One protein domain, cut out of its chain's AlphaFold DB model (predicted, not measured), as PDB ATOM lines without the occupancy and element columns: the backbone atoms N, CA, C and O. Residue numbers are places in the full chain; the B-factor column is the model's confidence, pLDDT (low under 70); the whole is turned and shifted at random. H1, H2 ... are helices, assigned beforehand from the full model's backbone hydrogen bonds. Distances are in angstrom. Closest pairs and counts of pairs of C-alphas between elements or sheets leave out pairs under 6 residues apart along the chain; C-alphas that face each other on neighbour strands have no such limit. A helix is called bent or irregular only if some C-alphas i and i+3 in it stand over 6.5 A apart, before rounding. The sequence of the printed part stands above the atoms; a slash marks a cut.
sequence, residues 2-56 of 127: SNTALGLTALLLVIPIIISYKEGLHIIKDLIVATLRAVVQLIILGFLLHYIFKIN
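What this domain is: This is residues 2 to 56 of the 127 residues of an uncharacterized protein of Staphylococcus aureus (UniProt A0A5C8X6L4). The model is an open V with unequal arms: H1 and H2 follow each other nearly end to end as the shorter arm, the chain turns a corner at residues 23 to 27, and the single long helix H3 makes the other arm. The space between the arms is empty, and no helix touches another. The printed part has 55 residues with three named helices, H1, H2 and H3 in that order, and no named strand; the class is all helix. The whole is extended, with a radius of gyration of the C-alphas of 16.4 A, and its flat outline spans 50 by 30 by 13 A.

Where its parts are: Start at Ser 2 and find C-alpha 3 at (-6.478, -45.108, 65.002), where H1 begins; it covers residues 3 to 11, with 12.6 A from first to last C-alpha. Look at the third coordinate, which falls from 65.002 at C-alpha 3 to 53.043 at C-alpha 11. After Leu 12 and Leu 13 comes H2, residues 14 to 22, 12.5 A long, and the third coordinate falls again, to C-alpha 22 at (-1.731, -50.264, 35.553). Past residues 23 to 27 you reach H3, residues 28 to 55, which is the longest helix at 28 residues and 40.9 A. Here the third coordinate rises, from C-alpha 28 at (-0.988, -37.744, 39.227) to C-alpha 55 at (-27.779, -17.826, 62.782).

How they stand to each other: Begin with H1 and H2, which meet only through their link, a tight one of 2 residues. Go on to the 5 residues between H2 and H3, also a tight link; H2 and H3 themselves are apart, with no C-alpha of the one within 8 A of the other. H1 and H3 are apart too, with no C-alpha of the one within 8 A of the other. Residues 2 to 16, residues 21 to 27 and residues 29 to 56 stand free, with no C-alpha 8 or more residues away along the chain within 10 A. In the backbone of H1 and H2, every O i to N i+4 pair is within hydrogen-bond range, while in H3 22 of 24 are. No helix is bent or irregular.

The domain as a whole: The two C-alphas farthest apart are those of Lys 22, where H2 ends, and Ile 55, where H3 ends, at 49.7 A. From C-alpha 2 to C-alpha 56, the first and last printed, the distance is 32.0 A. The printed part has no cut, and neither link is long. In the B-factor column you find a mean pLDDT of 84.5 for the printed part; residue 26, within the link from H2 to H3, is the one printed residue under 70.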
ATOM      1  N   SER A   2     -11.148 -44.457  66.189       88.06
ATOM      2  CA  SER A   2     -10.014 -45.334  66.518       88.06
ATOM      3  C   SER A   2      -8.906 -45.202  65.471       88.06
ATOM      4  O   SER A   2      -9.196 -45.206  64.274       88.06
ATOM      5  N   ASN A   3      -7.642 -45.157  65.899       89.50
ATOM      6  CA  ASN A   3      -6.478 -45.108  65.002       89.50
ATOM      7  C   ASN A   3      -6.448 -46.302  64.030       89.50
ATOM      8  O   ASN A   3      -5.980 -46.180  62.900       89.50
ATOM      9  N   THR A   4      -7.021 -47.438  64.433       89.56
ATOM     10  CA  THR A   4      -7.184 -48.619  63.574       89.56
ATOM     11  C   THR A   4      -8.158 -48.384  62.420       89.56
ATOM     12  O   THR A   4      -7.905 -48.833  61.307       89.56
ATOM     13  N   ALA A   5      -9.241 -47.633  62.645       87.81
ATOM     14  CA  ALA A   5     -10.208 -47.295  61.602       87.81
ATOM     15  C   ALA A   5      -9.608 -46.324  60.571       87.81
ATOM     16  O   ALA A   5      -9.840 -46.479  59.372       87.81
ATOM     17  N   LEU A   6      -8.787 -45.369  61.024       84.75
ATOM     18  CA  LEU A   6      -8.026 -44.484  60.134       84.75
ATOM     19  C   LEU A   6      -7.028 -45.278  59.279       84.75
ATOM     20  O   LEU A   6      -6.948 -45.069  58.073       84.75
ATOM     21  N   GLY A   7      -6.323 -46.242  59.879       88.62
ATOM     22  CA  GLY A   7      -5.415 -47.126  59.142       88.62
ATOM     23  C   GLY A   7      -6.129 -47.985  58.090       88.62
ATOM     24  O   GLY A   7      -5.684 -48.062  56.948       88.62
ATOM     25  N   LEU A   8      -7.269 -48.586  58.444       87.31
ATOM     26  CA  LEU A   8      -8.064 -49.413  57.526       87.31
ATOM     27  C   LEU A   8      -8.662 -48.599  56.369       87.31
ATOM     28  O   LEU A   8      -8.656 -49.055  55.228       87.31
ATOM     29  N   THR A   9      -9.141 -47.383  56.640       86.25
ATOM     30  CA  THR A   9      -9.661 -46.490  55.591       86.25
ATOM     31  C   THR A   9      -8.557 -45.960  54.680       86.25
ATOM     32  O   THR A   9      -8.767 -45.876  53.472       86.25
ATOM     33  N   ALA A  10      -7.358 -45.695  55.207       84.56
ATOM     34  CA  ALA A  10      -6.198 -45.351  54.387       84.56
ATOM     35  C   ALA A  10      -5.789 -46.499  53.445       84.56
ATOM     36  O   ALA A  10      -5.391 -46.247  52.308       84.56
ATOM     37  N   LEU A  11      -5.945 -47.758  53.871       89.19
ATOM     38  CA  LEU A  11      -5.639 -48.929  53.043       89.19
ATOM     39  C   LEU A  11      -6.517 -49.010  51.780       89.19
ATOM     40  O   LEU A  11      -6.045 -49.446  50.731       89.19
ATOM     41  N   LEU A  12      -7.771 -48.536  51.844       87.06
ATOM     42  CA  LEU A  12      -8.682 -48.495  50.688       87.06
ATOM     43  C   LEU A  12      -8.155 -47.603  49.552       87.06
ATOM     44  O   LEU A  12      -8.497 -47.835  48.394       87.06
ATOM     45  N   LEU A  13      -7.288 -46.629  49.852       81.69
ATOM     46  CA  LEU A  13      -6.675 -45.756  48.845       81.69
ATOM     47  C   LEU A  13      -5.633 -46.480  47.981       81.69
ATOM     48  O   LEU A  13      -5.334 -46.022  46.881       81.69
ATOM     49  N   VAL A  14      -5.105 -47.626  48.427       83.81
ATOM     50  CA  VAL A  14      -4.110 -48.400  47.666       83.81
ATOM     51  C   VAL A  14      -4.710 -48.957  46.370       83.81
ATOM     52  O   VAL A  14      -4.043 -48.980  45.336       83.81
ATOM     53  N   ILE A  15      -5.988 -49.347  46.389       85.12
ATOM     54  CA  ILE A  15      -6.693 -49.937  45.242       85.12
ATOM     55  C   ILE A  15      -6.729 -48.985  44.027       85.12
ATOM     56  O   ILE A  15      -6.234 -49.372  42.965       85.12
ATOM     57  N   PRO A  16      -7.250 -47.743  44.128       77.94
ATOM     58  CA  PRO A  16      -7.274 -46.821  42.993       77.94
ATOM     59  C   PRO A  16      -5.871 -46.406  42.524       77.94
ATOM     60  O   PRO A  16      -5.692 -46.154  41.335       77.94
ATOM     61  N   ILE A  17      -4.865 -46.391  43.408       78.25
ATOM     62  CA  ILE A  17      -3.468 -46.105  43.032       78.25
ATOM     63  C   ILE A  17      -2.912 -47.213  42.127       78.25
ATOM     64  O   ILE A  17      -2.329 -46.918  41.084       78.25
ATOM     65  N   ILE A  18      -3.133 -48.483  42.483       84.00
ATOM     66  CA  ILE A  18      -2.714 -49.631  41.663       84.00
ATOM     67  C   ILE A  18      -3.400 -49.593  40.292       84.00
ATOM     68  O   ILE A  18      -2.736 -49.782  39.273       84.00
ATOM     69  N   ILE A  19      -4.709 -49.319  40.255       82.94
ATOM     70  CA  ILE A  19      -5.467 -49.209  38.998       82.94
ATOM     71  C   ILE A  19      -4.911 -48.064  38.141       82.94
ATOM     72  O   ILE A  19      -4.610 -48.268  36.969       82.94
ATOM     73  N   SER A  20      -4.684 -46.887  38.732       75.44
ATOM     74  CA  SER A  20      -4.126 -45.731  38.022       75.44
ATOM     75  C   SER A  20      -2.744 -46.008  37.426       75.44
ATOM     76  O   SER A  20      -2.423 -45.445  36.377       75.44
ATOM     77  N   TYR A  21      -1.921 -46.830  38.088       77.25
ATOM     78  CA  TYR A  21      -0.591 -47.191  37.596       77.25
ATOM     79  C   TYR A  21      -0.663 -48.227  36.469       77.25
ATOM     80  O   TYR A  21       0.030 -48.081  35.465       77.25
ATOM     81  N   LYS A  22      -1.532 -49.243  36.598       81.44
ATOM     82  CA  LYS A  22      -1.731 -50.264  35.553       81.44
ATOM     83  C   LYS A  22      -2.272 -49.676  34.251       81.44
ATOM     84  O   LYS A  22      -1.831 -50.087  33.185       81.44
ATOM     85  N   GLU A  23      -3.188 -48.720  34.347       79.75
ATOM     86  CA  GLU A  23      -3.848 -48.108  33.188       79.75
ATOM     87  C   GLU A  23      -3.063 -46.913  32.604       79.75
ATOM     88  O   GLU A  23      -3.525 -46.266  31.668       79.75
ATOM     89  N   GLY A  24      -1.874 -46.587  33.137       73.75
ATOM     90  CA  GLY A  24      -0.984 -45.566  32.561       73.75
ATOM     91  C   GLY A  24      -1.565 -44.149  32.553       73.75
ATOM     92  O   GLY A  24      -1.186 -43.322  31.728       73.75
ATOM     93  N   LEU A  25      -2.488 -43.856  33.471       70.31
ATOM     94  CA  LEU A  25      -3.394 -42.713  33.364       70.31
ATOM     95  C   LEU A  25      -2.688 -41.335  33.433       70.31
ATOM     96  O   LEU A  25      -3.280 -40.335  33.055       70.31
ATOM     97  N   HIS A  26      -1.432 -41.245  33.895       69.00
ATOM     98  CA  HIS A  26      -0.656 -39.993  34.043       69.00
ATOM     99  C   HIS A  26      -1.401 -38.830  34.757       69.00
ATOM    100  O   HIS A  26      -0.961 -37.685  34.713       69.00
ATOM    101  N   ILE A  27      -2.474 -39.124  35.507       71.88
ATOM    102  CA  ILE A  27      -3.352 -38.137  36.172       71.88
ATOM    103  C   ILE A  27      -2.747 -37.608  37.488       71.88
ATOM    104  O   ILE A  27      -3.322 -36.750  38.140       71.88
ATOM    105  N   ILE A  28      -1.559 -38.064  37.902       73.69
ATOM    106  CA  ILE A  28      -0.988 -37.744  39.227       73.69
ATOM    107  C   ILE A  28      -0.906 -36.229  39.488       73.69
ATOM    108  O   ILE A  28      -1.248 -35.782  40.581       73.69
ATOM    109  N   LYS A  29      -0.499 -35.421  38.499       79.12
ATOM    110  CA  LYS A  29      -0.412 -33.957  38.661       79.12
ATOM    111  C   LYS A  29      -1.792 -33.317  38.822       79.12
ATOM    112  O   LYS A  29      -1.985 -32.516  39.735       79.12
ATOM    113  N   ASP A  30      -2.747 -33.720  37.993       80.38
ATOM    114  CA  ASP A  30      -4.121 -33.210  38.037       80.38
ATOM    115  C   ASP A  30      -4.829 -33.628  39.326       80.38
ATOM    116  O   ASP A  30      -5.560 -32.836  39.920       80.38
ATOM    117  N   LEU A  31      -4.549 -34.840  39.813       81.56
ATOM    118  CA  LEU A  31      -5.034 -35.341  41.091       81.56
ATOM    119  C   LEU A  31      -4.523 -34.472  42.242       81.56
ATOM    120  O   LEU A  31      -5.325 -34.006  43.044       81.56
ATOM    121  N   ILE A  32      -3.215 -34.204  42.305       83.00
ATOM    122  CA  ILE A  32      -2.617 -33.391  43.377       83.00
ATOM    123  C   ILE A  32      -3.238 -31.989  43.403       83.00
ATOM    124  O   ILE A  32      -3.623 -31.507  44.472       83.00
ATOM    125  N   VAL A  33      -3.386 -31.347  42.242       88.75
ATOM    126  CA  VAL A  33      -4.004 -30.015  42.145       88.75
ATOM    127  C   VAL A  33      -5.479 -30.062  42.554       88.75
ATOM    128  O   VAL A  33      -5.932 -29.211  43.325       88.75
ATOM    129  N   ALA A  34      -6.229 -31.066  42.091       86.75
ATOM    130  CA  ALA A  34      -7.633 -31.242  42.452       86.75
ATOM    131  C   ALA A  34      -7.811 -31.477  43.958       86.75
ATOM    132  O   ALA A  34      -8.703 -30.875  44.560       86.75
ATOM    133  N   THR A  35      -6.948 -32.288  44.572       86.94
ATOM    134  CA  THR A  35      -6.947 -32.546  46.015       86.94
ATOM    135  C   THR A  35      -6.628 -31.279  46.798       86.94
ATOM    136  O   THR A  35      -7.363 -30.954  47.728       86.94
ATOM    137  N   LEU A  36      -5.597 -30.522  46.412       93.06
ATOM    138  CA  LEU A  36      -5.242 -29.278  47.098       93.06
ATOM    139  C   LEU A  36      -6.397 -28.265  47.042       93.06
ATOM    140  O   LEU A  36      -6.792 -27.713  48.070       93.06
ATOM    141  N   ARG A  37      -7.001 -28.083  45.859       93.75
ATOM    142  CA  ARG A  37      -8.192 -27.240  45.678       93.75
ATOM    143  C   ARG A  37      -9.362 -27.721  46.541       93.75
ATOM    144  O   ARG A  37     -10.020 -26.895  47.164       93.75
ATOM    145  N   ALA A  38      -9.613 -29.030  46.599       92.00
ATOM    146  CA  ALA A  38     -10.688 -29.606  47.405       92.00
ATOM    147  C   ALA A  38     -10.465 -29.386  48.909       92.00
ATOM    148  O   ALA A  38     -11.403 -29.016  49.608       92.00
ATOM    149  N   VAL A  39      -9.233 -29.538  49.405       93.69
ATOM    150  CA  VAL A  39      -8.889 -29.249  50.808       93.69
ATOM    151  C   VAL A  39      -9.169 -27.783  51.138       93.69
ATOM    152  O   VAL A  39      -9.859 -27.501  52.116       93.69
ATOM    153  N   VAL A  40      -8.700 -26.852  50.301       95.88
ATOM    154  CA  VAL A  40      -8.956 -25.414  50.490       95.88
ATOM    155  C   VAL A  40     -10.459 -25.121  50.469       95.88
ATOM    156  O   VAL A  40     -10.963 -24.432  51.354       95.88
ATOM    157  N   GLN A  41     -11.195 -25.693  49.514       92.50
ATOM    158  CA  GLN A  41     -12.647 -25.544  49.416       92.50
ATOM    159  C   GLN A  41     -13.368 -26.066  50.669       92.50
ATOM    160  O   GLN A  41     -14.259 -25.388  51.177       92.50
ATOM    161  N   LEU A  42     -12.992 -27.240  51.181       92.31
ATOM    162  CA  LEU A  42     -13.606 -27.831  52.372       92.31
ATOM    163  C   LEU A  42     -13.325 -27.010  53.633       92.31
ATOM    164  O   LEU A  42     -14.220 -26.864  54.463       92.31
ATOM    165  N   ILE A  43     -12.128 -26.431  53.764       94.25
ATOM    166  CA  ILE A  43     -11.807 -25.516  54.868       94.25
ATOM    167  C   ILE A  43     -12.717 -24.284  54.806       94.25
ATOM    168  O   ILE A  43     -13.363 -23.949  55.799       94.25
ATOM    169  N   ILE A  44     -12.809 -23.638  53.639       93.56
ATOM    170  CA  ILE A  44     -13.655 -22.450  53.439       93.56
ATOM    171  C   ILE A  44     -15.121 -22.774  53.745       93.56
ATOM    172  O   ILE A  44     -15.774 -22.044  54.492       93.56
ATOM    173  N   LEU A  45     -15.632 -23.883  53.207       90.56
ATOM    174  CA  LEU A  45     -17.007 -24.315  53.435       90.56
ATOM    175  C   LEU A  45     -17.254 -24.645  54.913       90.56
ATOM    176  O   LEU A  45     -18.295 -24.277  55.449       90.56
ATOM    177  N   GLY A  46     -16.290 -25.266  55.598       90.56
ATOM    178  CA  GLY A  46     -16.366 -25.535  57.034       90.56
ATOM    179  C   GLY A  46     -16.507 -24.259  57.865       90.56
ATOM    180  O   GLY A  46     -17.362 -24.194  58.751       90.56
ATOM    181  N   PHE A  47     -15.740 -23.212  57.542       90.81
ATOM    182  CA  PHE A  47     -15.903 -21.900  58.174       90.81
ATOM    183  C   PHE A  47     -17.269 -21.285  57.864       90.81
ATOM    184  O   PHE A  47     -17.946 -20.832  58.785       90.81
ATOM    185  N   LEU A  48     -17.701 -21.300  56.600       87.88
ATOM    186  CA  LEU A  48     -19.003 -20.769  56.187       87.88
ATOM    187  C   LEU A  48     -20.151 -21.428  56.968       87.88
ATOM    188  O   LEU A  48     -20.989 -20.738  57.549       87.88
ATOM    189  N   LEU A  49     -20.152 -22.761  57.028       86.50
ATOM    190  CA  LEU A  49     -21.167 -23.537  57.736       86.50
ATOM    191  C   LEU A  49     -21.155 -23.256  59.240       86.50
ATOM    192  O   LEU A  49     -22.222 -23.119  59.832       86.50
ATOM    193  N   HIS A  50     -19.980 -23.066  59.854       86.56
ATOM    194  CA  HIS A  50     -19.891 -22.674  61.265       86.56
ATOM    195  C   HIS A  50     -20.637 -21.361  61.564       86.56
ATOM    196  O   HIS A  50     -21.272 -21.238  62.613       86.56
ATOM    197  N   TYR A  51     -20.593 -20.387  60.652       84.38
ATOM    198  CA  TYR A  51     -21.344 -19.136  60.798       84.38
ATOM    199  C   TYR A  51     -22.834 -19.311  60.490       84.38
ATOM    200  O   TYR A  51     -23.671 -18.817  61.246       84.38
ATOM    201  N   ILE A  52     -23.173 -20.054  59.435       83.38
ATOM    202  CA  ILE A  52     -24.564 -20.340  59.049       83.38
ATOM    203  C   ILE A  52     -25.320 -21.045  60.183       83.38
ATOM    204  O   ILE A  52     -26.449 -20.675  60.506       83.38
ATOM    205  N   PHE A  53     -24.684 -22.016  60.842       81.75
ATOM    206  CA  PHE A  53     -25.293 -22.775  61.935       81.75
ATOM    207  C   PHE A  53     -25.554 -21.937  63.195       81.75
ATOM    208  O   PHE A  53     -26.464 -22.266  63.953       81.75
ATOM    209  N   LYS A  54     -24.825 -20.832  63.411       79.75
ATOM    210  CA  LYS A  54     -25.070 -19.912  64.539       79.75
ATOM    211  C   LYS A  54     -26.310 -19.042  64.354       79.75
ATOM    212  O   LYS A  54     -26.928 -18.668  65.344       79.75
ATOM    213  N   ILE A  55     -26.649 -18.706  63.110       77.69
ATOM    214  CA  ILE A  55     -27.779 -17.826  62.782       77.69
ATOM    215  C   ILE A  55     -29.111 -18.591  62.906       77.69
ATOM    216  O   ILE A  55     -30.114 -18.009  63.292       77.69
ATOM    217  N   ASN A  56     -29.102 -19.907  62.652       70.50
ATOM    218  CA  ASN A  56     -30.232 -20.837  62.821       70.50
ATOM    219  C   ASN A  56     -31.582 -20.354  62.238       70.50
ATOM    220  O   ASN A  56     -32.651 -20.656  62.769       70.50
TER     221      ASN A  56